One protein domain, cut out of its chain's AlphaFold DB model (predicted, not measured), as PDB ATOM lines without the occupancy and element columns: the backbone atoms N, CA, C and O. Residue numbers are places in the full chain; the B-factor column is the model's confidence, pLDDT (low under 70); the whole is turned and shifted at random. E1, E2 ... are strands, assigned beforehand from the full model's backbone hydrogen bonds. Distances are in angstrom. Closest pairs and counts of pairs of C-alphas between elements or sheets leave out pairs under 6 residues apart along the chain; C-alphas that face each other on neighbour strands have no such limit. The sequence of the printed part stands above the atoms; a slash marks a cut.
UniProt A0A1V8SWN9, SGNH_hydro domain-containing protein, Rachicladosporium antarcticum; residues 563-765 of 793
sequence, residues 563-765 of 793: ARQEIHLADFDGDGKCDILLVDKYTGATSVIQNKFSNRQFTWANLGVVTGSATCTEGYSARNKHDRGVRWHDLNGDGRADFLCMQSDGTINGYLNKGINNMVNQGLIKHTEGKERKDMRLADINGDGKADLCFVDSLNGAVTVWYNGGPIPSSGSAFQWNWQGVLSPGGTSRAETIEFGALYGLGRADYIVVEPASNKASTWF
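What this domain is: This is residues 563 to 765 of the 793 residues of the protein "SGNH_hydro domain-containing protein" of Rachicladosporium antarcticum (UniProt A0A1V8SWN9). Four small sheets stand round a middle like blades of an open propeller, E1, E5, E9 and E13 innermost. All strand, it has 203 printed residues, under half in fifteen named strands. It is compact, radius of gyration of the C-alphas 16.4 A, spanning 45 by 44 by 34 A.

How they stand to each other: Each sheet is a meander of antiparallel neighbours in chain order: E1 to E4, residues 567 to 609; E5 to E8, 630 to 670; E9 to E12, 680 to 728; E13 to E15, 738 to 764. N 568 of E1 and O 581 of E2 are within hydrogen-bond range, 2.8 A. The closest C-alphas of E1 and E5 are 570 and 632, 6.3 A; of E9 and E13, 683 and 740, 6.5 A. E1 and E13 are apart.

Where its parts are: E1 begins at C-alpha 567 (35.507, -2.731, -26.237); E15 ends at C-alpha 764 (22.439, 3.240, -4.309).

The domain as a whole: The printed part has no cut; the links E4 to E5 and E11 to E12 are long; residues 753 to 765 are under pLDDT 70.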
ATOM      1  N   ALA A 563      38.881   1.472 -30.194       64.50
ATOM      2  CA  ALA A 563      38.088   2.565 -29.628       64.50
ATOM      3  C   ALA A 563      37.257   2.087 -28.419       64.50
ATOM      4  O   ALA A 563      36.856   0.924 -28.348       64.50
ATOM      5  N   ARG A 564      36.932   2.983 -27.474       70.62
ATOM      6  CA  ARG A 564      36.180   2.629 -26.246       70.62
ATOM      7  C   ARG A 564      34.819   1.981 -26.532       70.62
ATOM      8  O   ARG A 564      34.358   1.153 -25.748       70.62
ATOM      9  N   GLN A 565      34.185   2.355 -27.644       74.56
ATOM     10  CA  GLN A 565      32.921   1.801 -28.133       74.56
ATOM     11  C   GLN A 565      33.049   0.353 -28.637       74.56
ATOM     12  O   GLN A 565      32.105  -0.418 -28.503       74.56
ATOM     13  N   GLU A 566      34.212  -0.032 -29.168       79.62
ATOM     14  CA  GLU A 566      34.487  -1.381 -29.690       79.62
ATOM     15  C   GLU A 566      34.769  -2.391 -28.572       79.62
ATOM     16  O   GLU A 566      34.721  -3.600 -28.798       79.62
ATOM     17  N   ILE A 567      35.081  -1.908 -27.367       82.88
ATOM     18  CA  ILE A 567      35.507  -2.731 -26.237       82.88
ATOM     19  C   ILE A 567      34.309  -2.995 -25.327       82.88
ATOM     20  O   ILE A 567      33.682  -2.076 -24.792       82.88
ATOM     21  N   HIS A 568      34.003  -4.274 -25.165       88.94
ATOM     22  CA  HIS A 568      32.963  -4.819 -24.307       88.94
ATOM     23  C   HIS A 568      33.594  -5.742 -23.258       88.94
ATOM     24  O   HIS A 568      34.664  -6.311 -23.477       88.94
ATOM     25  N   LEU A 569      32.931  -5.878 -22.112       87.12
ATOM     26  CA  LEU A 569      33.376  -6.696 -20.985       87.12
ATOM     27  C   LEU A 569      32.206  -7.581 -20.572       87.12
ATOM     28  O   LEU A 569      31.174  -7.067 -20.151       87.12
ATOM     29  N   ALA A 570      32.338  -8.889 -20.767       88.38
ATOM     30  CA  ALA A 570      31.258  -9.847 -20.548       88.38
ATOM     31  C   ALA A 570      31.832 -11.264 -20.415       88.38
ATOM     32  O   ALA A 570      32.888 -11.543 -20.974       88.38
ATOM     33  N   ASP A 571      31.167 -12.155 -19.683       87.00
ATOM     34  CA  ASP A 571      31.574 -13.564 -19.606       87.00
ATOM     35  C   ASP A 571      31.119 -14.301 -20.879       87.00
ATOM     36  O   ASP A 571      29.916 -14.418 -21.134       87.00
ATOM     37  N   PHE A 572      32.058 -14.740 -21.724       93.81
ATOM     38  CA  PHE A 572      31.731 -15.420 -22.979       93.81
ATOM     39  C   PHE A 572      31.690 -16.952 -22.837       93.81
ATOM     40  O   PHE A 572      30.962 -17.605 -23.595       93.81
ATOM     41  N   ASP A 573      32.437 -17.545 -21.900       92.38
ATOM     42  CA  ASP A 573      32.534 -19.006 -21.745       92.38
ATOM     43  C   ASP A 573      31.751 -19.591 -20.552       92.38
ATOM     44  O   ASP A 573      31.492 -20.802 -20.532       92.38
ATOM     45  N   GLY A 574      31.261 -18.752 -19.644       88.44
ATOM     46  CA  GLY A 574      30.506 -19.114 -18.446       88.44
ATOM     47  C   GLY A 574      31.380 -19.569 -17.272       88.44
ATOM     48  O   GLY A 574      30.886 -20.304 -16.415       88.44
ATOM     49  N   ASP A 575      32.672 -19.217 -17.233       85.19
ATOM     50  CA  ASP A 575      33.589 -19.600 -16.145       85.19
ATOM     51  C   ASP A 575      33.639 -18.620 -14.951       85.19
ATOM     52  O   ASP A 575      34.468 -18.778 -14.039       85.19
ATOM     53  N   GLY A 576      32.724 -17.647 -14.921       77.06
ATOM     54  CA  GLY A 576      32.507 -16.686 -13.840       77.06
ATOM     55  C   GLY A 576      33.409 -15.454 -13.913       77.06
ATOM     56  O   GLY A 576      33.707 -14.859 -12.874       77.06
ATOM     57  N   LYS A 577      33.913 -15.101 -15.101       78.88
ATOM     58  CA  LYS A 577      34.863 -13.996 -15.318       78.88
ATOM     59  C   LYS A 577      34.494 -13.221 -16.572       78.88
ATOM     60  O   LYS A 577      34.250 -13.801 -17.619       78.88
ATOM     61  N   CYS A 578      34.560 -11.893 -16.507       82.62
ATOM     62  CA  CYS A 578      34.467 -11.084 -17.717       82.62
ATOM     63  C   CYS A 578      35.712 -11.283 -18.595       82.62
ATOM     64  O   CYS A 578      36.843 -11.050 -18.151       82.62
ATOM     65  N   ASP A 579      35.476 -11.663 -19.845       90.00
ATOM     66  CA  ASP A 579      36.418 -11.611 -20.954       90.00
ATOM     67  C   ASP A 579      36.424 -10.202 -21.581       90.00
ATOM     68  O   ASP A 579      35.525  -9.389 -21.338       90.00
ATOM     69  N   ILE A 580      37.425  -9.905 -22.416       88.94
ATOM     70  CA  ILE A 580      37.462  -8.672 -23.216       88.94
ATOM     71  C   ILE A 580      36.974  -8.995 -24.629       88.94
ATOM     72  O   ILE A 580      37.587  -9.781 -25.353       88.94
ATOM     73  N   LEU A 581      35.869  -8.371 -25.024       92.81
ATOM     74  CA  LEU A 581      35.190  -8.583 -26.296       92.81
ATOM     75  C   LEU A 581      35.451  -7.376 -27.205       92.81
ATOM     76  O   LEU A 581      35.117  -6.246 -26.858       92.81
ATOM     77  N   LEU A 582      36.066  -7.614 -28.364       88.56
ATOM     78  CA  LEU A 582      36.453  -6.588 -29.335       88.56
ATOM     79  C   LEU A 582      35.546  -6.674 -30.561       88.56
ATOM     80  O   LEU A 582      35.693  -7.577 -31.385       88.56
ATOM     81  N   VAL A 583      34.603  -5.744 -30.658       89.50
ATOM     82  CA  VAL A 583      33.579  -5.670 -31.705       89.50
ATOM     83  C   VAL A 583      34.114  -4.906 -32.923       89.50
ATOM     84  O   VAL A 583      34.833  -3.916 -32.780       89.50
ATOM     85  N   ASP A 584      33.773  -5.353 -34.130       86.12
ATOM     86  CA  ASP A 584      33.938  -4.588 -35.372       86.12
ATOM     87  C   ASP A 584      32.729  -3.674 -35.652       86.12
ATOM     88  O   ASP A 584      31.581  -4.120 -35.573       86.12
ATOM     89  N   LYS A 585      32.984  -2.412 -36.036       82.06
ATOM     90  CA  LYS A 585      31.950  -1.385 -36.270       82.06
ATOM     91  C   LYS A 585      30.948  -1.765 -37.362       82.06
ATOM     92  O   LYS A 585      29.769  -1.459 -37.229       82.06
ATOM     93  N   TYR A 586      31.398  -2.391 -38.446       80.94
ATOM     94  CA  TYR A 586      30.596  -2.521 -39.669       80.94
ATOM     95  C   TYR A 586      29.877  -3.868 -39.790       80.94
ATOM     96  O   TYR A 586      28.861  -3.969 -40.474       80.94
ATOM     97  N   THR A 587      30.391  -4.907 -39.131       86.50
ATOM     98  CA  THR A 587      29.868  -6.280 -39.204       86.50
ATOM     99  C   THR A 587      29.330  -6.806 -37.876       86.50
ATOM    100  O   THR A 587      28.604  -7.806 -37.869       86.50
ATOM    101  N   GLY A 588      29.707  -6.197 -36.746       88.94
ATOM    102  CA  GLY A 588      29.445  -6.718 -35.403       88.94
ATOM    103  C   GLY A 588      30.264  -7.966 -35.050       88.94
ATOM    104  O   GLY A 588      30.100  -8.520 -33.959       88.94
ATOM    105  N   ALA A 589      31.155  -8.424 -35.940       92.25
ATOM    106  CA  ALA A 589      32.024  -9.563 -35.682       92.25
ATOM    107  C   ALA A 589      32.876  -9.285 -34.438       92.25
ATOM    108  O   ALA A 589      33.580  -8.280 -34.362       92.25
ATOM    109  N   THR A 590      32.785 -10.165 -33.442       94.06
ATOM    110  CA  THR A 590      33.430  -9.960 -32.140       94.06
ATOM    111  C   THR A 590      34.584 -10.936 -31.966       94.06
ATOM    112  O   THR A 590      34.399 -12.147 -32.112       94.06
ATOM    113  N   SER A 591      35.766 -10.415 -31.631       90.81
ATOM    114  CA  SER A 591      36.914 -11.212 -31.186       90.81
ATOM    115  C   SER A 591      36.971 -11.284 -29.665       90.81
ATOM    116  O   SER A 591      36.787 -10.264 -29.007       90.81
ATOM    117  N   VAL A 592      37.254 -12.459 -29.098       90.00
ATOM    118  CA  VAL A 592      37.344 -12.642 -27.636       90.00
ATOM    119  C   VAL A 592      38.797 -12.778 -27.197       90.00
ATOM    120  O   VAL A 592      39.515 -13.675 -27.645       90.00
ATOM    121  N   ILE A 593      39.210 -11.921 -26.268       89.06
ATOM    122  CA  ILE A 593      40.409 -12.106 -25.454       89.06
ATOM    123  C   ILE A 593      39.954 -12.656 -24.102       89.06
ATOM    124  O   ILE A 593      39.489 -11.931 -23.223       89.06
ATOM    125  N   GLN A 594      40.067 -13.972 -23.977       89.75
ATOM    126  CA  GLN A 594      39.544 -14.751 -22.870       89.75
ATOM    127  C   GLN A 594      40.393 -14.559 -21.609       89.75
ATOM    128  O   GLN A 594      41.624 -14.663 -21.640       89.75
ATOM    129  N   ASN A 595      39.725 -14.303 -20.494       82.75
ATOM    130  CA  ASN A 595      40.282 -14.094 -19.174       82.75
ATOM    131  C   ASN A 595      40.561 -15.441 -18.503       82.75
ATOM    132  O   ASN A 595      39.661 -16.253 -18.274       82.75
ATOM    133  N   LYS A 596      41.827 -15.689 -18.161       84.69
ATOM    134  CA  LYS A 596      42.249 -16.847 -17.362       84.69
ATOM    135  C   LYS A 596      43.041 -16.401 -16.133       84.69
ATOM    136  O   LYS A 596      44.056 -16.989 -15.752       84.69
ATOM    137  N   PHE A 597      42.549 -15.334 -15.494       78.56
ATOM    138  CA  PHE A 597      43.012 -14.877 -14.190       78.56
ATOM    139  C   PHE A 597      42.946 -16.003 -13.153       78.56
ATOM    140  O   PHE A 597      41.901 -16.610 -12.913       78.56
ATOM    141  N   SER A 598      44.087 -16.280 -12.526       78.69
ATOM    142  CA  SER A 598      44.224 -17.264 -11.453       78.69
ATOM    143  C   SER A 598      45.420 -16.901 -10.575       78.69
ATOM    144  O   SER A 598      46.336 -16.218 -11.024       78.69
ATOM    145  N   ASN A 599      45.425 -17.321  -9.305       79.81
ATOM    146  CA  ASN A 599      46.548 -17.103  -8.375       79.81
ATOM    147  C   ASN A 599      47.037 -15.635  -8.279       79.81
ATOM    148  O   ASN A 599      48.229 -15.386  -8.109       79.81
ATOM    149  N   ARG A 600      46.117 -14.661  -8.397       72.62
ATOM    150  CA  ARG A 600      46.402 -13.213  -8.488       72.62
ATOM    151  C   ARG A 600      47.318 -12.817  -9.664       72.62
ATOM    152  O   ARG A 600      48.115 -11.892  -9.549       72.62
ATOM    153  N   GLN A 601      47.189 -13.490 -10.808       71.00
ATOM    154  CA  GLN A 601      47.871 -13.146 -12.059       71.00
ATOM    155  C   GLN A 601      46.890 -13.158 -13.235       71.00
ATOM    156  O   GLN A 601      46.186 -14.144 -13.450       71.00
ATOM    157  N   PHE A 602      46.872 -12.077 -14.020       72.88
ATOM    158  CA  PHE A 602      46.157 -12.034 -15.295       72.88
ATOM    159  C   PHE A 602      46.920 -12.834 -16.350       72.88
ATOM    160  O   PHE A 602      48.102 -12.594 -16.599       72.88
ATOM    161  N   THR A 603      46.223 -13.770 -16.991       81.12
ATOM    162  CA  THR A 603      46.669 -14.404 -18.233       81.12
ATOM    163  C   THR A 603      45.519 -14.370 -19.232       81.12
ATOM    164  O   THR A 603      44.355 -14.457 -18.840       81.12
ATOM    165  N   TRP A 604      45.854 -14.184 -20.507       80.62
ATOM    166  CA  TRP A 604      44.901 -13.871 -21.568       80.62
ATOM    167  C   TRP A 604      45.068 -14.854 -22.728       80.62
ATOM    168  O   TRP A 604      46.196 -15.091 -23.167       80.62
ATOM    169  N   ALA A 605      43.966 -15.391 -23.248       79.50
ATOM    170  CA  ALA A 605      43.958 -16.268 -24.418       79.50
ATOM    171  C   ALA A 605      43.133 -15.638 -25.549       79.50
ATOM    172  O   ALA A 605      41.930 -15.446 -25.425       79.50
ATOM    173  N   ASN A 606      43.775 -15.298 -26.668       82.56
ATOM    174  CA  ASN A 606      43.072 -14.769 -27.836       82.56
ATOM    175  C   ASN A 606      42.377 -15.920 -28.583       82.56
ATOM    176  O   ASN A 606      43.054 -16.795 -29.126       82.56
ATOM    177  N   LEU A 607      41.042 -15.917 -28.604       77.75
ATOM    178  CA  LEU A 607      40.219 -16.917 -29.293       77.75
ATOM    179  C   LEU A 607      39.964 -16.568 -30.770       77.75
ATOM    180  O   LEU A 607      39.420 -17.388 -31.510       77.75
ATOM    181  N   GLY A 608      40.349 -15.366 -31.211       81.19
ATOM    182  CA  GLY A 608      39.948 -14.808 -32.500       81.19
ATOM    183  C   GLY A 608      38.458 -14.455 -32.538       81.19
ATOM    184  O   GLY A 608      37.825 -14.280 -31.495       81.19
ATOM    185  N   VAL A 609      37.903 -14.339 -33.748       89.12
ATOM    186  CA  VAL A 609      36.474 -14.065 -33.972       89.12
ATOM    187  C   VAL A 609      35.630 -15.276 -33.565       89.12
ATOM    188  O   VAL A 609      35.880 -16.393 -34.024       89.12
ATOM    189  N   VAL A 610      34.615 -15.041 -32.728       92.06
ATOM    190  CA  VAL A 610      33.764 -16.098 -32.145       92.06
ATOM    191  C   VAL A 610      32.311 -16.084 -32.620       92.06
ATOM    192  O   VAL A 610      31.555 -16.984 -32.262       92.06
ATOM    193  N   THR A 611      31.874 -15.076 -33.380       91.31
ATOM    194  CA  THR A 611      30.445 -14.885 -33.700       91.31
ATOM    195  C   THR A 611      29.913 -15.827 -34.783       91.31
ATOM    196  O   THR A 611      28.698 -15.967 -34.929       91.31
ATOM    197  N   GLY A 612      30.780 -16.515 -35.530       92.19
ATOM    198  CA  GLY A 612      30.391 -17.415 -36.616       92.19
ATOM    199  C   GLY A 612      29.624 -16.679 -37.714       92.19
ATOM    200  O   GLY A 612      30.191 -15.868 -38.438       92.19
ATOM    201  N   SER A 613      28.331 -16.981 -37.839       89.19
ATOM    202  CA  SER A 613      27.398 -16.321 -38.763       89.19
ATOM    203  C   SER A 613      26.523 -15.239 -38.112       89.19
ATOM    204  O   SER A 613      25.663 -14.677 -38.791       89.19
ATOM    205  N   ALA A 614      26.705 -14.938 -36.821       94.25
ATOM    206  CA  ALA A 614      26.043 -13.805 -36.180       94.25
ATOM    207  C   ALA A 614      26.713 -12.484 -36.584       94.25
ATOM    208  O   ALA A 614      27.940 -12.352 -36.536       94.25
ATOM    209  N   THR A 615      25.888 -11.514 -36.974       89.88
ATOM    210  CA  THR A 615      26.302 -10.194 -37.458       89.88
ATOM    211  C   THR A 615      25.412  -9.102 -36.873       89.88
ATOM    212  O   THR A 615      24.277  -9.351 -36.464       89.88
ATOM    213  N   CYS A 616      25.928  -7.876 -36.840       94.69
ATOM    214  CA  CYS A 616      25.162  -6.676 -36.531       94.69
ATOM    215  C   CYS A 616      25.748  -5.485 -37.292       94.69
ATOM    216  O   CYS A 616      26.863  -5.057 -37.015       94.69
ATOM    217  N   THR A 617      24.998  -4.950 -38.253       91.19
ATOM    218  CA  THR A 617      25.425  -3.833 -39.119       91.19
ATOM    219  C   THR A 617      25.040  -2.456 -38.569       91.19
ATOM    220  O   THR A 617      25.288  -1.443 -39.212       91.19
ATOM    221  N   GLU A 618      24.438  -2.408 -37.379       89.38
ATOM    222  CA  GLU A 618      23.877  -1.201 -36.750       89.38
ATOM    223  C   GLU A 618      24.936  -0.232 -36.180       89.38
ATOM    224  O   GLU A 618      24.597   0.861 -35.718       89.38
ATOM    225  N   GLY A 619      26.212  -0.630 -36.173       86.31
ATOM    226  CA  GLY A 619      27.349   0.213 -35.796       86.31
ATOM    227  C   GLY A 619      27.312   0.801 -34.386       86.31
ATOM    228  O   GLY A 619      26.763   0.221 -33.449       86.31
ATOM    229  N   TYR A 620      27.960   1.953 -34.237       81.75
ATOM    230  CA  TYR A 620      27.987   2.791 -33.037       81.75
ATOM    231  C   TYR A 620      28.386   4.218 -33.441       81.75
ATOM    232  O   TYR A 620      29.182   4.392 -34.372       81.75
ATOM    233  N   SER A 621      27.887   5.235 -32.738       73.88
ATOM    234  CA  SER A 621      28.352   6.612 -32.932       73.88
ATOM    235  C   SER A 621      29.749   6.821 -32.330       73.88
ATOM    236  O   SER A 621      30.046   6.402 -31.207       73.88
ATOM    237  N   ALA A 622      30.624   7.517 -33.062       64.62
ATOM    238  CA  ALA A 622      31.899   7.988 -32.517       64.62
ATOM    239  C   ALA A 622      31.694   9.106 -31.473       64.62
ATOM    240  O   ALA A 622      32.524   9.267 -30.575       64.62
ATOM    241  N   ARG A 623      30.569   9.837 -31.565       63.91
ATOM    242  CA  ARG A 623      30.240  10.969 -30.693       63.91
ATOM    243  C   ARG A 623      29.649  10.551 -29.338       63.91
ATOM    244  O   ARG A 623      29.892  11.230 -28.355       63.91
ATOM    245  N   ASN A 624      28.965   9.406 -29.225       72.69
ATOM    246  CA  ASN A 624      28.336   8.981 -27.962       72.69
ATOM    247  C   ASN A 624      28.845   7.610 -27.465       72.69
ATOM    248  O   ASN A 624      28.645   6.590 -28.124       72.69
ATOM    249  N   LYS A 625      29.443   7.548 -26.257       73.31
ATOM    250  CA  LYS A 625      29.976   6.299 -25.648       73.31
ATOM    251  C   LYS A 625      28.934   5.180 -25.468       73.31
ATOM    252  O   LYS A 625      29.305   4.002 -25.367       73.31
ATOM    253  N   HIS A 626      27.661   5.563 -25.380       80.62
ATOM    254  CA  HIS A 626      26.523   4.701 -25.078       80.62
ATOM    255  C   HIS A 626      25.705   4.317 -26.302       80.62
ATOM    256  O   HIS A 626      24.951   3.348 -26.213       80.62
ATOM    257  N   ASP A 627      25.859   5.005 -27.433       85.88
ATOM    258  CA  ASP A 627      25.232   4.594 -28.685       85.88
ATOM    259  C   ASP A 627      25.980   3.395 -29.280       85.88
ATOM    260  O   ASP A 627      26.971   3.552 -29.987       85.88
ATOM    261  N   ARG A 628      25.535   2.177 -28.954       87.94
ATOM    262  CA  ARG A 628      26.138   0.932 -29.447       87.94
ATOM    263  C   ARG A 628      25.070  -0.015 -29.968       87.94
ATOM    264  O   ARG A 628      24.155  -0.376 -29.225       87.94
ATOM    265  N   GLY A 629      25.222  -0.446 -31.218       91.56
ATOM    266  CA  GLY A 629      24.385  -1.466 -31.837       91.56
ATOM    267  C   GLY A 629      24.637  -2.852 -31.255       91.56
ATOM    268  O   GLY A 629      23.692  -3.537 -30.886       91.56
ATOM    269  N   VAL A 630      25.896  -3.258 -31.083       95.25
ATOM    270  CA  VAL A 630      26.205  -4.520 -30.391       95.25
ATOM    271  C   VAL A 630      26.119  -4.344 -28.875       95.25
ATOM    272  O   VAL A 630      26.692  -3.410 -28.311       95.25
ATOM    273  N   ARG A 631      25.461  -5.285 -28.192       93.94
ATOM    274  CA  ARG A 631      25.575  -5.499 -26.739       93.94
ATOM    275  C   ARG A 631      25.828  -6.983 -26.449       93.94
ATOM    276  O   ARG A 631      25.462  -7.842 -27.245       93.94
ATOM    277  N   TRP A 632      26.407  -7.257 -25.283       94.38
ATOM    278  CA  TRP A 632      26.732  -8.600 -24.801       94.38
ATOM    279  C   TRP A 632      26.271  -8.741 -23.346       94.38
ATOM    280  O   TRP A 632      26.884  -8.142 -22.468       94.38
ATOM    281  N   HIS A 633      25.180  -9.472 -23.104       93.81
ATOM    282  CA  HIS A 633      24.585  -9.696 -21.773       93.81
ATOM    283  C   HIS A 633      23.863 -11.048 -21.749       93.81
ATOM    284  O   HIS A 633      23.324 -11.450 -22.777       93.81
ATOM    285  N   ASP A 634      23.819 -11.742 -20.611       93.25
ATOM    286  CA  ASP A 634      23.023 -12.971 -20.482       93.25
ATOM    287  C   ASP A 634      21.523 -12.627 -20.495       93.25
ATOM    288  O   ASP A 634      21.045 -11.867 -19.648       93.25
ATOM    289  N   LEU A 635      20.777 -13.156 -21.469       95.88
ATOM    290  CA  LEU A 635      19.319 -13.015 -21.524       95.88
ATOM    291  C   LEU A 635      18.569 -14.248 -21.017       95.88
ATOM    292  O   LEU A 635      17.354 -14.168 -20.821       95.88
ATOM    293  N   ASN A 636      19.245 -15.387 -20.875       95.12
ATOM    294  CA  ASN A 636      18.621 -16.698 -20.721       95.12
ATOM    295  C   ASN A 636      18.883 -17.357 -19.353       95.12
ATOM    296  O   ASN A 636      18.080 -18.191 -18.934       95.12
ATOM    297  N   GLY A 637      19.912 -16.912 -18.630       91.44
ATOM    298  CA  GLY A 637      20.276 -17.353 -17.284       91.44
ATOM    299  C   GLY A 637      21.213 -18.562 -17.262       91.44
ATOM    300  O   GLY A 637      21.216 -19.295 -16.271       91.44
ATOM    301  N   ASP A 638      21.972 -18.815 -18.338       92.81
ATOM    302  CA  ASP A 638      22.962 -19.905 -18.403       92.81
ATOM    303  C   ASP A 638      24.407 -19.474 -18.090       92.81
ATOM    304  O   ASP A 638      25.335 -20.277 -18.200       92.81
ATOM    305  N   GLY A 639      24.590 -18.232 -17.629       86.94
ATOM    306  CA  GLY A 639      25.864 -17.664 -17.190       86.94
ATOM    307  C   GLY A 639      26.722 -17.116 -18.329       86.94
ATOM    308  O   GLY A 639      27.879 -16.770 -18.098       86.94
ATOM    309  N   ARG A 640      26.191 -17.053 -19.555       94.81
ATOM    310  CA  ARG A 640      26.919 -16.618 -20.752       94.81
ATOM    311  C   ARG A 640      26.295 -15.377 -21.353       94.81
ATOM    312  O   ARG A 640      25.088 -15.297 -21.540       94.81
ATOM    313  N   ALA A 641      27.139 -14.433 -21.746       95.69
ATOM    314  CA  ALA A 641      26.695 -13.266 -22.482       95.69
ATOM    315  C   ALA A 641      26.209 -13.656 -23.886       95.69
ATOM    316  O   ALA A 641      26.972 -14.208 -24.685       95.69
ATOM    317  N   ASP A 642      24.953 -13.334 -24.182       97.88
ATOM    318  CA  ASP A 642      24.310 -13.482 -25.483       97.88
ATOM    319  C   ASP A 642      24.584 -12.243 -26.361       97.88
ATOM    320  O   ASP A 642      24.753 -11.129 -25.857       97.88
ATOM    321  N   PHE A 643      24.634 -12.424 -27.687       97.81
ATOM    322  CA  PHE A 643      24.949 -11.352 -28.644       97.81
ATOM    323  C   PHE A 643      23.676 -10.660 -29.119       97.81
ATOM    324  O   PHE A 643      22.798 -11.294 -29.714       97.81
ATOM    325  N   LEU A 644      23.597  -9.350 -28.898       97.44
ATOM    326  CA  LEU A 644      22.423  -8.533 -29.191       97.44
ATOM    327  C   LEU A 644      22.762  -7.454 -30.214       97.44
ATOM    328  O   LEU A 644      23.813  -6.823 -30.127       97.44
ATOM    329  N   CYS A 645      21.837  -7.220 -31.139       96.69
ATOM    330  CA  CYS A 645      21.914  -6.195 -32.168       96.69
ATOM    331  C   CYS A 645      20.747  -5.212 -32.005       96.69
ATOM    332  O   CYS A 645      19.587  -5.561 -32.237       96.69
ATOM    333  N   MET A 646      21.067  -3.999 -31.560       95.19
ATOM    334  CA  MET A 646      20.152  -2.901 -31.263       95.19
ATOM    335  C   MET A 646      20.142  -1.876 -32.400       95.19
ATOM    336  O   MET A 646      21.135  -1.183 -32.645       95.19
ATOM    337  N   GLN A 647      18.990  -1.738 -33.045       93.38
ATOM    338  CA  GLN A 647      18.704  -0.637 -33.965       93.38
ATOM    339  C   GLN A 647      18.642   0.695 -33.201       93.38
ATOM    340  O   GLN A 647      18.449   0.714 -31.982       93.38
ATOM    341  N   SER A 648      18.827   1.819 -33.900       88.44
ATOM    342  CA  SER A 648      18.827   3.158 -33.281       88.44
ATOM    343  C   SER A 648      17.533   3.470 -32.516       88.44
ATOM    344  O   SER A 648      17.592   4.060 -31.438       88.44
ATOM    345  N   ASP A 649      16.393   2.969 -33.006       89.44
ATOM    346  CA  ASP A 649      15.056   3.055 -32.394       89.44
ATOM    347  C   ASP A 649      14.864   2.196 -31.124       89.44
ATOM    348  O   ASP A 649      13.764   2.162 -30.567       89.44
ATOM    349  N   GLY A 650      15.886   1.450 -30.694       91.56
ATOM    350  CA  GLY A 650      15.823   0.547 -29.546       91.56
ATOM    351  C   GLY A 650      15.213  -0.834 -29.828       91.56
ATOM    352  O   GLY A 650      15.040  -1.609 -28.888       91.56
ATOM    353  N   THR A 651      14.893  -1.183 -31.080       95.56
ATOM    354  CA  THR A 651      14.490  -2.549 -31.454       95.56
ATOM    355  C   THR A 651      15.693  -3.499 -31.383       95.56
ATOM    356  O   THR A 651      16.739  -3.241 -31.981       95.56
ATOM    357  N   ILE A 652      15.547  -4.628 -30.682       97.25
ATOM    358  CA  ILE A 652      16.630  -5.583 -30.397       97.25
ATOM    359  C   ILE A 652      16.376  -6.923 -31.096       97.25
ATOM    360  O   ILE A 652      15.385  -7.599 -30.810       97.25
ATOM    361  N   ASN A 653      17.315  -7.347 -31.942       97.31
ATOM    362  CA  ASN A 653      17.459  -8.726 -32.423       97.31
ATOM    363  C   ASN A 653      18.624  -9.418 -31.689       97.31
ATOM    364  O   ASN A 653      19.474  -8.733 -31.121       97.31
ATOM    365  N   GLY A 654      18.709 -10.753 -31.679       96.88
ATOM    366  CA  GLY A 654      19.763 -11.419 -30.904       96.88
ATOM    367  C   GLY A 654      19.970 -12.912 -31.143       96.88
ATOM    368  O   GLY A 654      19.172 -13.597 -31.784       96.88
ATOM    369  N   TYR A 655      21.089 -13.403 -30.613       98.00
ATOM    370  CA  TYR A 655      21.593 -14.762 -30.770       98.00
ATOM    371  C   TYR A 655      22.062 -15.296 -29.414       98.00
ATOM    372  O   TYR A 655      22.909 -14.675 -28.770       98.00
ATOM    373  N   LEU A 656      21.579 -16.476 -29.018       97.75
ATOM    374  CA  LEU A 656      22.060 -17.136 -27.807       97.75
ATOM    375  C   LEU A 656      23.490 -17.648 -28.002       97.75
ATOM    376  O   LEU A 656      23.777 -18.357 -28.971       97.75
ATOM    377  N   ASN A 657      24.375 -17.342 -27.061       97.56
ATOM    378  CA  ASN A 657      25.748 -17.823 -27.051       97.56
ATOM    379  C   ASN A 657      25.785 -19.283 -26.594       97.56
ATOM    380  O   ASN A 657      25.482 -19.598 -25.442       97.56
ATOM    381  N   LYS A 658      26.184 -20.190 -27.491       95.94
ATOM    382  CA  LYS A 658      26.427 -21.604 -27.168       95.94
ATOM    383  C   LYS A 658      27.861 -22.021 -27.535       95.94
ATOM    384  O   LYS A 658      28.133 -23.193 -27.797       95.94
ATOM    385  N   GLY A 659      28.800 -21.070 -27.470       91.31
ATOM    386  CA  GLY A 659      30.244 -21.257 -27.638       91.31
ATOM    387  C   GLY A 659      30.820 -20.689 -28.942       91.31
ATOM    388  O   GLY A 659      30.113 -20.111 -29.764       91.31
ATOM    389  N   ILE A 660      32.132 -20.874 -29.125       93.38
ATOM    390  CA  ILE A 660      32.908 -20.340 -30.258       93.38
ATOM    391  C   ILE A 660      32.274 -20.745 -31.598       93.38
ATOM    392  O   ILE A 660      32.174 -21.928 -31.918       93.38
ATOM    393  N   ASN A 661      31.888 -19.742 -32.388       92.25
ATOM    394  CA  ASN A 661      31.217 -19.850 -33.686       92.25
ATOM    395  C   ASN A 661      29.876 -20.618 -33.655       92.25
ATOM    396  O   ASN A 661      29.416 -21.101 -34.688       92.25
ATOM    397  N   ASN A 662      29.228 -20.690 -32.485       95.12
ATOM    398  CA  ASN A 662      27.969 -21.395 -32.238       95.12
ATOM    399  C   ASN A 662      26.913 -20.449 -31.628       95.12
ATOM    400  O   ASN A 662      26.453 -20.629 -30.499       95.12
ATOM    401  N   MET A 663      26.566 -19.405 -32.385       96.75
ATOM    402  CA  MET A 663      25.596 -18.376 -31.996       96.75
ATOM    403  C   MET A 663      24.205 -18.721 -32.550       96.75
ATOM    404  O   MET A 663      23.995 -18.737 -33.764       96.75
ATOM    405  N   VAL A 664      23.241 -19.005 -31.674       97.12
ATOM    406  CA  VAL A 664      21.915 -19.522 -32.053       97.12
ATOM    407  C   VAL A 664      20.916 -18.374 -32.198       97.12
ATOM    408  O   VAL A 664      20.384 -17.873 -31.207       97.12
ATOM    409  N   ASN A 665      20.655 -17.961 -33.439       96.88
ATOM    410  CA  ASN A 665      19.743 -16.861 -33.777       96.88
ATOM    411  C   ASN A 665      18.334 -17.061 -33.178       96.88
ATOM    412  O   ASN A 665      17.718 -18.102 -33.401       96.88
ATOM    413  N   GLN A 666      17.833 -16.062 -32.448       96.69
ATOM    414  CA  GLN A 666      16.479 -16.025 -31.875       96.69
ATOM    415  C   GLN A 666      15.526 -15.115 -32.669       96.69
ATOM    416  O   GLN A 666      14.323 -15.100 -32.412       96.69
ATOM    417  N   GLY A 667      16.045 -14.344 -33.629       95.50
ATOM    418  CA  GLY A 667      15.310 -13.268 -34.282       95.50
ATOM    419  C   GLY A 667      15.081 -12.102 -33.322       95.50
ATOM    420  O   GLY A 667      16.025 -11.601 -32.709       95.50
ATOM    421  N   LEU A 668      13.825 -11.670 -33.207       97.50
ATOM    422  CA  LEU A 668      13.431 -10.525 -32.394       97.50
ATOM    423  C   LEU A 668      13.464 -10.859 -30.895       97.50
ATOM    424  O   LEU A 668      12.734 -11.730 -30.420       97.50
ATOM    425  N   ILE A 669      14.258 -10.096 -30.148       97.25
ATOM    426  CA  ILE A 669      14.328 -10.122 -28.682       97.25
ATOM    427  C   ILE A 669      13.353  -9.103 -28.086       97.25
ATOM    428  O   ILE A 669      12.679  -9.392 -27.097       97.25
ATOM    429  N   LYS A 670      13.259  -7.899 -28.662       96.12
ATOM    430  CA  LYS A 670      12.464  -6.799 -28.101       96.12
ATOM    431  C   LYS A 670      12.043  -5.806 -29.189       96.12
ATOM    432  O   LYS A 670      12.890  -5.272 -29.895       96.12
ATOM    433  N   HIS A 671      10.741  -5.528 -29.291       94.38
ATOM    434  CA  HIS A 671      10.208  -4.401 -30.079       94.38
ATOM    435  C   HIS A 671      10.644  -3.056 -29.479       94.38
ATOM    436  O   HIS A 671      10.718  -2.952 -28.253       94.38
ATOM    437  N   THR A 672      10.841  -2.023 -30.303       92.19
ATOM    438  CA  THR A 672      11.025  -0.636 -29.834       92.19
ATOM    439  C   THR A 672       9.956  -0.187 -28.822       92.19
ATOM    440  O   THR A 672       8.797  -0.603 -28.871       92.19
ATOM    441  N   GLU A 673      10.361   0.689 -27.899       91.88
ATOM    442  CA  GLU A 673       9.494   1.435 -26.969       91.88
ATOM    443  C   GLU A 673       9.374   2.923 -27.376       91.88
ATOM    444  O   GLU A 673       8.956   3.763 -26.581       91.88
ATOM    445  N   GLY A 674       9.801   3.283 -28.594       87.12
ATOM    446  CA  GLY A 674       9.969   4.676 -29.025       87.12
ATOM    447  C   GLY A 674      11.102   5.395 -28.282       87.12
ATOM    448  O   GLY A 674      10.966   6.571 -27.946       87.12
ATOM    449  N   LYS A 675      12.186   4.673 -27.963       87.38
ATOM    450  CA  LYS A 675      13.312   5.121 -27.127       87.38
ATOM    451  C   LYS A 675      14.641   4.784 -27.796       87.38
ATOM    452  O   LYS A 675      14.818   3.660 -28.245       87.38
ATOM    453  N   GLU A 676      15.579   5.726 -27.815       86.56
ATOM    454  CA  GLU A 676      16.863   5.534 -28.497       86.56
ATOM    455  C   GLU A 676      17.772   4.535 -27.762       86.56
ATOM    456  O   GLU A 676      17.858   4.533 -26.530       86.56
ATOM    457  N   ARG A 677      18.525   3.716 -28.511       90.75
ATOM    458  CA  ARG A 677      19.439   2.707 -27.930       90.75
ATOM    459  C   ARG A 677      20.554   3.286 -27.046       90.75
ATOM    460  O   ARG A 677      21.141   2.543 -26.258       90.75
ATOM    461  N   LYS A 678      20.859   4.584 -27.174       85.50
ATOM    462  CA  LYS A 678      21.878   5.299 -26.382       85.50
ATOM    463  C   LYS A 678      21.441   5.556 -24.934       85.50
ATOM    464  O   LYS A 678      22.263   5.506 -24.018       85.50
ATOM    465  N   ASP A 679      20.140   5.707 -24.707       88.50
ATOM    466  CA  ASP A 679      19.539   5.844 -23.375       88.50
ATOM    467  C   ASP A 679      19.218   4.482 -22.725       88.50
ATOM    468  O   ASP A 679      18.725   4.419 -21.598       88.50
ATOM    469  N   MET A 680      19.498   3.369 -23.417       91.75
ATOM    470  CA  MET A 680      19.252   2.016 -22.913       91.75
ATOM    471  C   MET A 680      20.468   1.411 -22.197       91.75
ATOM    472  O   MET A 680      21.618   1.552 -22.627       91.75
ATOM    473  N   ARG A 681      20.200   0.674 -21.117       90.75
ATOM    474  CA  ARG A 681      21.140  -0.209 -20.406       90.75
ATOM    475  C   ARG A 681      20.499  -1.587 -20.226       90.75
ATOM    476  O   ARG A 681      19.276  -1.714 -20.236       90.75
ATOM    477  N   LEU A 682      21.334  -2.604 -20.049       92.00
ATOM    478  CA  LEU A 682      20.930  -3.976 -19.748       92.00
ATOM    479  C   LEU A 682      21.626  -4.390 -18.449       92.00
ATOM    480  O   LEU A 682      22.840  -4.242 -18.340       92.00
ATOM    481  N   ALA A 683      20.862  -4.842 -17.458       87.94
ATOM    482  CA  ALA A 683      21.373  -5.219 -16.140       87.94
ATOM    483  C   ALA A 683      20.343  -6.086 -15.406       87.94
ATOM    484  O   ALA A 683      19.149  -5.873 -15.579       87.94
ATOM    485  N   ASP A 684      20.768  -7.035 -14.572       84.94
ATOM    486  CA  ASP A 684      19.840  -7.797 -13.723       84.94
ATOM    487  C   ASP A 684      19.364  -6.922 -12.547       84.94
ATOM    488  O   ASP A 684      20.033  -6.802 -11.519       84.94
ATOM    489  N   ILE A 685      18.225  -6.245 -12.708       84.56
ATOM    490  CA  ILE A 685      17.636  -5.385 -11.670       84.56
ATOM    491  C   ILE A 685      16.875  -6.241 -10.652       84.56
ATOM    492  O   ILE A 685      16.833  -5.925  -9.455       84.56
ATOM    493  N   ASN A 686      16.253  -7.322 -11.125       79.81
ATOM    494  CA  ASN A 686      15.328  -8.133 -10.347       79.81
ATOM    495  C   ASN A 686      16.007  -9.266  -9.543       79.81
ATOM    496  O   ASN A 686      15.416  -9.726  -8.561       79.81
ATOM    497  N   GLY A 687      17.256  -9.613  -9.859       78.19
ATOM    498  CA  GLY A 687      18.106 -10.593  -9.178       78.19
ATOM    499  C   GLY A 687      17.825 -12.051  -9.553       78.19
ATOM    500  O   GLY A 687      17.932 -12.906  -8.671       78.19
ATOM    501  N   ASP A 688      17.411 -12.333 -10.794       81.50
ATOM    502  CA  ASP A 688      17.085 -13.694 -11.266       81.50
ATOM    503  C   ASP A 688      18.057 -14.284 -12.306       81.50
ATOM    504  O   ASP A 688      17.805 -15.362 -12.851       81.50
ATOM    505  N   GLY A 689      19.197 -13.625 -12.527       80.19
ATOM    506  CA  GLY A 689      20.290 -14.089 -13.382       80.19
ATOM    507  C   GLY A 689      20.168 -13.688 -14.853       80.19
ATOM    508  O   GLY A 689      21.022 -14.074 -15.646       80.19
ATOM    509  N   LYS A 690      19.139 -12.922 -15.237       90.69
ATOM    510  CA  LYS A 690      18.945 -12.433 -16.612       90.69
ATOM    511  C   LYS A 690      18.996 -10.912 -16.655       90.69
ATOM    512  O   LYS A 690      18.471 -10.239 -15.776       90.69
ATOM    513  N   ALA A 691      19.576 -10.354 -17.713       93.81
ATOM    514  CA  ALA A 691      19.585  -8.913 -17.907       93.81
ATOM    515  C   ALA A 691      18.179  -8.379 -18.238       93.81
ATOM    516  O   ALA A 691      17.580  -8.752 -19.251       93.81
ATOM    517  N   ASP A 692      17.693  -7.471 -17.393       94.19
ATOM    518  CA  ASP A 692      16.504  -6.648 -17.597       94.19
ATOM    519  C   ASP A 692      16.844  -5.420 -18.456       94.19
ATOM    520  O   ASP A 692      17.984  -4.946 -18.475       94.19
ATOM    521  N   LEU A 693      15.847  -4.864 -19.149       95.44
ATOM    522  CA  LEU A 693      16.021  -3.673 -19.981       95.44
ATOM    523  C   LEU A 693      15.677  -2.418 -19.180       95.44
ATOM    524  O   LEU A 693      14.574  -2.300 -18.643       95.44
ATOM    525  N   CYS A 694      16.600  -1.460 -19.162       92.81
ATOM    526  CA  CYS A 694      16.443  -0.159 -18.521       92.81
ATOM    527  C   CYS A 694      16.514   0.960 -19.568       92.81
ATOM    528  O   CYS A 694      17.492   1.043 -20.305       92.81
ATOM    529  N   PHE A 695      15.524   1.853 -19.600       92.44
ATOM    530  CA  PHE A 695      15.630   3.171 -20.242       92.44
ATOM    531  C   PHE A 695      15.950   4.210 -19.166       92.44
ATOM    532  O   PHE A 695      15.248   4.263 -18.153       92.44
ATOM    533  N   VAL A 696      16.975   5.034 -19.386       88.19
ATOM    534  CA  VAL A 696      17.387   6.107 -18.475       88.19
ATOM    535  C   VAL A 696      17.150   7.461 -19.139       88.19
ATOM    536  O   VAL A 696      17.687   7.734 -20.203       88.19
ATOM    537  N   ASP A 697      16.351   8.321 -18.514       82.56
ATOM    538  CA  ASP A 697      15.975   9.619 -19.077       82.56
ATOM    539  C   ASP A 697      17.151  10.619 -19.102       82.56
ATOM    540  O   ASP A 697      17.757  10.928 -18.070       82.56
ATOM    541  N   SER A 698      17.474  11.155 -20.280       77.12
ATOM    542  CA  SER A 698      18.631  12.035 -20.514       77.12
ATOM    543  C   SER A 698      18.492  13.440 -19.895       77.12
ATOM    544  O   SER A 698      19.488  14.156 -19.773       77.12
ATOM    545  N   LEU A 699      17.291  13.845 -19.450       71.88
ATOM    546  CA  LEU A 699      17.036  15.146 -18.813       71.88
ATOM    547  C   LEU A 699      17.106  15.089 -17.281       71.88
ATOM    548  O   LEU A 699      17.489  16.078 -16.646       71.88
ATOM    549  N   ASN A 700      16.680  13.971 -16.683       71.56
ATOM    550  CA  ASN A 700      16.468  13.859 -15.231       71.56
ATOM    551  C   ASN A 700      16.950  12.544 -14.583       71.56
ATOM    552  O   ASN A 700      16.851  12.414 -13.361       71.56
ATOM    553  N   GLY A 701      17.448  11.577 -15.358       74.31
ATOM    554  CA  GLY A 701      18.013  10.328 -14.846       74.31
ATOM    555  C   GLY A 701      17.002   9.316 -14.300       74.31
ATOM    556  O   GLY A 701      17.409   8.370 -13.622       74.31
ATOM    557  N   ALA A 702      15.700   9.499 -14.552       80.31
ATOM    558  CA  ALA A 702      14.674   8.533 -14.176       80.31
ATOM    559  C   ALA A 702      14.834   7.223 -14.958       80.31
ATOM    560  O   ALA A 702      15.090   7.230 -16.162       80.31
ATOM    561  N   VAL A 703      14.657   6.093 -14.273       84.75
ATOM    562  CA  VAL A 703      14.880   4.752 -14.830       84.75
ATOM    563  C   VAL A 703      13.553   4.026 -14.989       84.75
ATOM    564  O   VAL A 703      12.878   3.726 -14.002       84.75
ATOM    565  N   THR A 704      13.197   3.716 -16.235       88.31
ATOM    566  CA  THR A 704      12.061   2.849 -16.593       88.31
ATOM    567  C   THR A 704      12.564   1.441 -16.884       88.31
ATOM    568  O   THR A 704      13.542   1.299 -17.614       88.31
ATOM    569  N   VAL A 705      11.915   0.413 -16.330       89.75
ATOM    570  CA  VAL A 705      12.407  -0.975 -16.396       89.75
ATOM    571  C   VAL A 705      11.363  -1.935 -16.970       89.75
ATOM    572  O   VAL A 705      10.165  -1.837 -16.684       89.75
ATOM    573  N   TRP A 706      11.836  -2.901 -17.756       94.81
ATOM    574  CA  TRP A 706      11.092  -4.069 -18.219       94.81
ATOM    575  C   TRP A 706      11.858  -5.323 -17.791       94.81
ATOM    576  O   TRP A 706      12.979  -5.539 -18.253       94.81
ATOM    577  N   TYR A 707      11.258  -6.154 -16.934       93.94
ATOM    578  CA  TYR A 707      11.903  -7.386 -16.478       93.94
ATOM    579  C   TYR A 707      11.887  -8.476 -17.556       93.94
ATOM    580  O   TYR A 707      10.862  -8.686 -18.216       93.94
ATOM    581  N   ASN A 708      13.003  -9.185 -17.698       95.31
ATOM    582  CA  ASN A 708      13.217 -10.237 -18.684       95.31
ATOM    583  C   ASN A 708      12.718 -11.595 -18.158       95.31
ATOM    584  O   ASN A 708      13.349 -12.229 -17.315       95.31
ATOM    585  N   GLY A 709      11.598 -12.087 -18.685       91.75
ATOM    586  CA  GLY A 709      11.035 -13.401 -18.347       91.75
ATOM    587  C   GLY A 709      11.790 -14.603 -18.936       91.75
ATOM    588  O   GLY A 709      11.383 -15.740 -18.704       91.75
ATOM    589  N   GLY A 710      12.867 -14.377 -19.691       93.81
ATOM    590  CA  GLY A 710      13.594 -15.402 -20.436       93.81
ATOM    591  C   GLY A 710      12.950 -15.737 -21.793       93.81
ATOM    592  O   GLY A 710      12.032 -15.035 -22.238       93.81
ATOM    593  N   PRO A 711      13.431 -16.802 -22.468       94.00
ATOM    594  CA  PRO A 711      13.037 -17.192 -23.828       94.00
ATOM    595  C   PRO A 711      11.642 -17.849 -23.873       94.00
ATOM    596  O   PRO A 711      11.478 -19.026 -24.198       94.00
ATOM    597  N   ILE A 712      10.624 -17.072 -23.503       94.19
ATOM    598  CA  ILE A 712       9.202 -17.411 -23.549       94.19
ATOM    599  C   ILE A 712       8.571 -16.548 -24.655       94.19
ATOM    600  O   ILE A 712       8.355 -15.354 -24.433       94.19
ATOM    601  N   PRO A 713       8.273 -17.106 -25.846       92.81
ATOM    602  CA  PRO A 713       7.800 -16.311 -26.974       92.81
ATOM    603  C   PRO A 713       6.492 -15.566 -26.684       92.81
ATOM    604  O   PRO A 713       5.495 -16.163 -26.275       92.81
ATOM    605  N   SER A 714       6.490 -14.256 -26.927       89.81
ATOM    606  CA  SER A 714       5.386 -13.354 -26.593       89.81
ATOM    607  C   SER A 714       5.276 -12.221 -27.614       89.81
ATOM    608  O   SER A 714       6.262 -11.562 -27.940       89.81
ATOM    609  N   SER A 715       4.070 -11.991 -28.144       87.62
ATOM    610  CA  SER A 715       3.759 -10.899 -29.088       87.62
ATOM    611  C   SER A 715       4.744 -10.753 -30.266       87.62
ATOM    612  O   SER A 715       5.064  -9.645 -30.691       87.62
ATOM    613  N   GLY A 716       5.250 -11.873 -30.796       87.81
ATOM    614  CA  GLY A 716       6.207 -11.903 -31.913       87.81
ATOM    615  C   GLY A 716       7.684 -11.744 -31.526       87.81
ATOM    616  O   GLY A 716       8.537 -11.910 -32.391       87.81
ATOM    617  N   SER A 717       7.997 -11.482 -30.253       94.88
ATOM    618  CA  SER A 717       9.341 -11.682 -29.701       94.88
ATOM    619  C   SER A 717       9.543 -13.144 -29.281       94.88
ATOM    620  O   SER A 717       8.586 -13.825 -28.906       94.88
ATOM    621  N   ALA A 718      10.792 -13.614 -29.297       96.69
ATOM    622  CA  ALA A 718      11.210 -14.872 -28.679       96.69
ATOM    623  C   ALA A 718      11.283 -14.811 -27.134       96.69
ATOM    624  O   ALA A 718      11.369 -15.858 -26.493       96.69
ATOM    625  N   PHE A 719      11.225 -13.614 -26.535       96.50
ATOM    626  CA  PHE A 719      11.383 -13.365 -25.096       96.50
ATOM    627  C   PHE A 719      10.170 -12.655 -24.484       96.50
ATOM    628  O   PHE A 719       9.538 -11.798 -25.112       96.50
ATOM    629  N   GLN A 720       9.882 -12.959 -23.217       95.88
ATOM    630  CA  GLN A 720       8.848 -12.271 -22.448       95.88
ATOM    631  C   GLN A 720       9.432 -11.038 -21.752       95.88
ATOM    632  O   GLN A 720      10.431 -11.133 -21.048       95.88
ATOM    633  N   TRP A 721       8.749  -9.897 -21.869       95.31
ATOM    634  CA  TRP A 721       9.131  -8.646 -21.210       95.31
ATOM    635  C   TRP A 721       7.985  -8.100 -20.364       95.31
ATOM    636  O   TRP A 721       6.883  -7.881 -20.866       95.31
ATOM    637  N   ASN A 722       8.248  -7.869 -19.077       91.00
ATOM    638  CA  ASN A 722       7.250  -7.451 -18.094       91.00
ATOM    639  C   ASN A 722       7.526  -6.007 -17.646       91.00
ATOM    640  O   ASN A 722       8.389  -5.772 -16.800       91.00
ATOM    641  N   TRP A 723       6.799  -5.037 -18.207       91.44
ATOM    642  CA  TRP A 723       6.916  -3.612 -17.861       91.44
ATOM    643  C   TRP A 723       6.672  -3.353 -16.365       91.44
ATOM    644  O   TRP A 723       5.666  -3.804 -15.818       91.44
ATOM    645  N   GLN A 724       7.578  -2.608 -15.726       87.69
ATOM    646  CA  GLN A 724       7.499  -2.207 -14.313       87.69
ATOM    647  C   GLN A 724       7.237  -0.704 -14.123       87.69
ATOM    648  O   GLN A 724       6.992  -0.251 -13.006       87.69
ATOM    649  N   GLY A 725       7.298   0.087 -15.198       83.12
ATOM    650  CA  GLY A 725       7.256   1.544 -15.117       83.12
ATOM    651  C   GLY A 725       8.554   2.142 -14.572       83.12
ATOM    652  O   GLY A 725       9.634   1.570 -14.729       83.12
ATOM    653  N   VAL A 726       8.445   3.333 -13.982       81.62
ATOM    654  CA  VAL A 726       9.579   4.091 -13.436       81.62
ATOM    655  C   VAL A 726       9.930   3.553 -12.047       81.62
ATOM    656  O   VAL A 726       9.196   3.796 -11.091       81.62
ATOM    657  N   LEU A 727      11.050   2.831 -11.934       73.75
ATOM    658  CA  LEU A 727      11.538   2.272 -10.664       73.75
ATOM    659  C   LEU A 727      12.455   3.236  -9.898       73.75
ATOM    660  O   LEU A 727      12.475   3.209  -8.670       73.75
ATOM    661  N   SER A 728      13.168   4.119 -10.603       72.69
ATOM    662  CA  SER A 728      13.873   5.258 -10.001       72.69
ATOM    663  C   SER A 728      13.311   6.557 -10.580       72.69
ATOM    664  O   SER A 728      13.372   6.726 -11.797       72.69
ATOM    665  N   PRO A 729      12.769   7.486  -9.767       63.12
ATOM    666  CA  PRO A 729      12.144   8.720 -10.254       63.12
ATOM    667  C   PRO A 729      13.146   9.780 -10.749       63.12
ATOM    668  O   PRO A 729      12.722  10.858 -11.158       63.12
ATOM    669  N   GLY A 730      14.452   9.495 -10.710       63.19
ATOM    670  CA  GLY A 730      15.498  10.431 -11.119       63.19
ATOM    671  C   GLY A 730      15.681  11.592 -10.137       63.19
ATOM    672  O   GLY A 730      15.442  11.464  -8.936       63.19
ATOM    673  N   GLY A 731      16.132  12.735 -10.653       56.34
ATOM    674  CA  GLY A 731      16.378  13.965  -9.891       56.34
ATOM    675  C   GLY A 731      17.763  14.060  -9.239       56.34
ATOM    676  O   GLY A 731      18.067  15.077  -8.617       56.34
ATOM    677  N   THR A 732      18.603  13.033  -9.385       55.69
ATOM    678  CA  THR A 732      19.970  12.948  -8.838       55.69
ATOM    679  C   THR A 732      21.058  13.261  -9.865       55.69
ATOM    680  O   THR A 732      22.068  13.858  -9.501       55.69
ATOM    681  N   SER A 733      20.881  12.852 -11.126       63.16
ATOM    682  CA  SER A 733      21.784  13.160 -12.242       63.16
ATOM    683  C   SER A 733      21.134  12.842 -13.599       63.16
ATOM    684  O   SER A 733      19.912  12.761 -13.678       63.16
ATOM    685  N   ARG A 734      21.927  12.672 -14.667       70.12
ATOM    686  CA  ARG A 734      21.468  12.443 -16.056       70.12
ATOM    687  C   ARG A 734      22.026  11.154 -16.684       70.12
ATOM    688  O   ARG A 734      23.035  10.623 -16.218       70.12
ATOM    689  N   ALA A 735      21.379  10.652 -17.737       74.31
ATOM    690  CA  ALA A 735      21.575   9.293 -18.265       74.31
ATOM    691  C   ALA A 735      23.018   8.892 -18.628       74.31
ATOM    692  O   ALA A 735      23.391   7.731 -18.465       74.31
ATOM    693  N   GLU A 736      23.857   9.813 -19.098       72.69
ATOM    694  CA  GLU A 736      25.230   9.520 -19.537       72.69
ATOM    695  C   GLU A 736      26.187   9.288 -18.351       72.69
ATOM    696  O   GLU A 736      27.256   8.696 -18.520       72.69
ATOM    697  N   THR A 737      25.781   9.727 -17.153       71.00
ATOM    698  CA  THR A 737      26.474   9.522 -15.865       71.00
ATOM    699  C   THR A 737      25.959   8.316 -15.078       71.00
ATOM    700  O   THR A 737      26.552   7.962 -14.060       71.00
ATOM    701  N   ILE A 738      24.854   7.708 -15.526       77.75
ATOM    702  CA  ILE A 738      24.163   6.618 -14.834       77.75
ATOM    703  C   ILE A 738      24.559   5.285 -15.464       77.75
ATOM    704  O   ILE A 738      24.337   5.052 -16.655       77.75
ATOM    705  N   GLU A 739      25.107   4.410 -14.628       81.00
ATOM    706  CA  GLU A 739      25.526   3.052 -14.965       81.00
ATOM    707  C   GLU A 739      24.948   2.062 -13.928       81.00
ATOM    708  O   GLU A 739      24.417   2.462 -12.888       81.00
ATOM    709  N   PHE A 740      25.042   0.759 -14.202       79.44
ATOM    710  CA  PHE A 740      24.496  -0.302 -13.346       79.44
ATOM    711  C   PHE A 740      25.532  -1.407 -13.126       79.44
ATOM    712  O   PHE A 740      26.232  -1.790 -14.062       79.44
ATOM    713  N   GLY A 741      25.618  -1.950 -11.908       71.19
ATOM    714  CA  GLY A 741      26.548  -3.038 -11.587       71.19
ATOM    715  C   GLY A 741      26.296  -3.651 -10.211       71.19
ATOM    716  O   GLY A 741      25.853  -2.960  -9.301       71.19
ATOM    717  N   ALA A 742      26.545  -4.953 -10.051       65.88
ATOM    718  CA  ALA A 742      26.231  -5.710  -8.833       65.88
ATOM    719  C   ALA A 742      27.318  -5.575  -7.744       65.88
ATOM    720  O   ALA A 742      27.987  -6.543  -7.381       65.88
ATOM    721  N   LEU A 743      27.509  -4.359  -7.228       58.03
ATOM    722  CA  LEU A 743      28.562  -4.014  -6.266       58.03
ATOM    723  C   LEU A 743      28.277  -4.521  -4.841       58.03
ATOM    724  O   LEU A 743      29.210  -4.729  -4.069       58.03
ATOM    725  N   TYR A 744      27.007  -4.740  -4.484       57.97
ATOM    726  CA  TYR A 744      26.605  -5.251  -3.168       57.97
ATOM    727  C   TYR A 744      26.641  -6.789  -3.043       57.97
ATOM    728  O   TYR A 744      26.399  -7.334  -1.967       57.97
ATOM    729  N   GLY A 745      26.931  -7.518  -4.128       56.81
ATOM    730  CA  GLY A 745      27.103  -8.978  -4.099       56.81
ATOM    731  C   GLY A 745      25.821  -9.806  -3.908       56.81
ATOM    732  O   GLY A 745      25.909 -11.012  -3.689       56.81
ATOM    733  N   LEU A 746      24.629  -9.203  -4.017       57.38
ATOM    734  CA  LEU A 746      23.331  -9.902  -3.940       57.38
ATOM    735  C   LEU A 746      22.800 -10.400  -5.302       57.38
ATOM    736  O   LEU A 746      21.611 -10.691  -5.422       57.38
ATOM    737  N   GLY A 747      23.632 -10.432  -6.349       63.34
ATOM    738  CA  GLY A 747      23.232 -10.747  -7.734       63.34
ATOM    739  C   GLY A 747      22.471  -9.622  -8.453       63.34
ATOM    740  O   GLY A 747      22.576  -9.489  -9.664       63.34
ATOM    741  N   ARG A 748      21.779  -8.762  -7.699       71.31
ATOM    742  CA  ARG A 748      21.125  -7.539  -8.183       71.31
ATOM    743  C   ARG A 748      22.143  -6.479  -8.591       71.31
ATOM    744  O   ARG A 748      23.107  -6.245  -7.867       71.31
ATOM    745  N   ALA A 749      21.869  -5.779  -9.685       74.94
ATOM    746  CA  ALA A 749      22.578  -4.570 -10.069       74.94
ATOM    747  C   ALA A 749      22.122  -3.360  -9.237       74.94
ATOM    748  O   ALA A 749      20.925  -3.105  -9.072       74.94
ATOM    749  N   ASP A 750      23.099  -2.608  -8.744       69.00
ATOM    750  CA  ASP A 750      22.940  -1.357  -8.010       69.00
ATOM    751  C   ASP A 750      22.909  -0.160  -8.977       69.00
ATOM    752  O   ASP A 750      23.442  -0.232 -10.089       69.00
ATOM    753  N   TYR A 751      22.295   0.952  -8.560       75.38
ATOM    754  CA  TYR A 751      22.223   2.189  -9.350       75.38
ATOM    755  C   TYR A 751      23.433   3.077  -9.037       75.38
ATOM    756  O   TYR A 751      23.625   3.473  -7.884       75.38
ATOM    757  N   ILE A 752      24.248   3.386 -10.048       71.75
ATOM    758  CA  ILE A 752      25.533   4.079  -9.895       71.75
ATOM    759  C   ILE A 752      25.492   5.406 -10.660       71.75
ATOM    760  O   ILE A 752      25.218   5.424 -11.857       71.75
ATOM    761  N   VAL A 753      25.812   6.511  -9.985       69.81
ATOM    762  CA  VAL A 753      26.044   7.830 -10.601       69.81
ATOM    763  C   VAL A 753      27.534   8.146 -10.535       69.81
ATOM    764  O   VAL A 753      28.100   8.189  -9.444       69.81
ATOM    765  N   VAL A 754      28.164   8.404 -11.679       64.62
ATOM    766  CA  VAL A 754      29.585   8.777 -11.776       64.62
ATOM    767  C   VAL A 754      29.708  10.276 -12.049       64.62
ATOM    768  O   VAL A 754      29.262  10.745 -13.093       64.62
ATOM    769  N   GLU A 755      30.322  11.042 -11.142       58.25
ATOM    770  CA  GLU A 755      30.541  12.485 -11.314       58.25
ATOM    771  C   GLU A 755      31.762  12.754 -12.223       58.25
ATOM    772  O   GLU A 755      32.900  12.606 -11.765       58.25
ATOM    773  N   PRO A 756      31.596  13.243 -13.473       53.19
ATOM    774  CA  PRO A 756      32.722  13.387 -14.408       53.19
ATOM    775  C   PRO A 756      33.719  14.489 -14.019       53.19
ATOM    776  O   PRO A 756      34.821  14.556 -14.550       53.19
ATOM    777  N   ALA A 757      33.332  15.388 -13.109       48.94
ATOM    778  CA  ALA A 757      34.162  16.505 -12.667       48.94
ATOM    779  C   ALA A 757      35.105  16.158 -11.500       48.94
ATOM    780  O   ALA A 757      36.026  16.935 -11.236       48.94
ATOM    781  N   SER A 758      34.867  15.039 -10.802       48.56
ATOM    782  CA  SER A 758      35.645  14.591  -9.634       48.56
ATOM    783  C   SER A 758      36.055  13.112  -9.678       48.56
ATOM    784  O   SER A 758      36.788  12.669  -8.795       48.56
ATOM    785  N   ASN A 759      35.571  12.366 -10.679       50.94
ATOM    786  CA  ASN A 759      35.733  10.923 -10.877       50.94
ATOM    787  C   ASN A 759      35.190  10.025  -9.750       50.94
ATOM    788  O   ASN A 759      35.484   8.832  -9.720       50.94
ATOM    789  N   LYS A 760      34.352  10.571  -8.859       52.06
ATOM    790  CA  LYS A 760      33.702   9.823  -7.773       52.06
ATOM    791  C   LYS A 760      32.434   9.128  -8.246       52.06
ATOM    792  O   LYS A 760      31.599   9.743  -8.914       52.06
ATOM    793  N   ALA A 761      32.236   7.893  -7.800       57.03
ATOM    794  CA  ALA A 761      30.957   7.201  -7.907       57.03
ATOM    795  C   ALA A 761      30.101   7.387  -6.638       57.03
ATOM    796  O   ALA A 761      30.607   7.395  -5.516       57.03
ATOM    797  N   SER A 762      28.785   7.503  -6.809       63.09
ATOM    798  CA  SER A 762      27.778   7.357  -5.752       63.09
ATOM    799  C   SER A 762      26.868   6.182  -6.095       63.09
ATOM    800  O   SER A 762      26.256   6.174  -7.162       63.09
ATOM    801  N   THR A 763      26.774   5.204  -5.194       64.06
ATOM    802  CA  THR A 763      26.025   3.958  -5.416       64.06
ATOM    803  C   THR A 763      24.829   3.868  -4.476       64.06
ATOM    804  O   THR A 763      24.968   4.009  -3.260       64.06
ATOM    805  N   TRP A 764      23.658   3.573  -5.037       68.00
ATOM    806  CA  TRP A 764      22.439   3.240  -4.309       68.00
ATOM    807  C   TRP A 764      22.195   1.734  -4.413       68.00
ATOM    808  O   TRP A 764      21.850   1.227  -5.483       68.00
ATOM    809  N   PHE A 765      22.396   1.023  -3.301       65.06
ATOM    810  CA  PHE A 765      22.327  -0.438  -3.268       65.06
ATOM    811  C   PHE A 765      20.894  -0.973  -3.422       65.06
ATOM    812  O   PHE A 765      19.969  -0.538  -2.730       65.06
TER     813      PHE A 765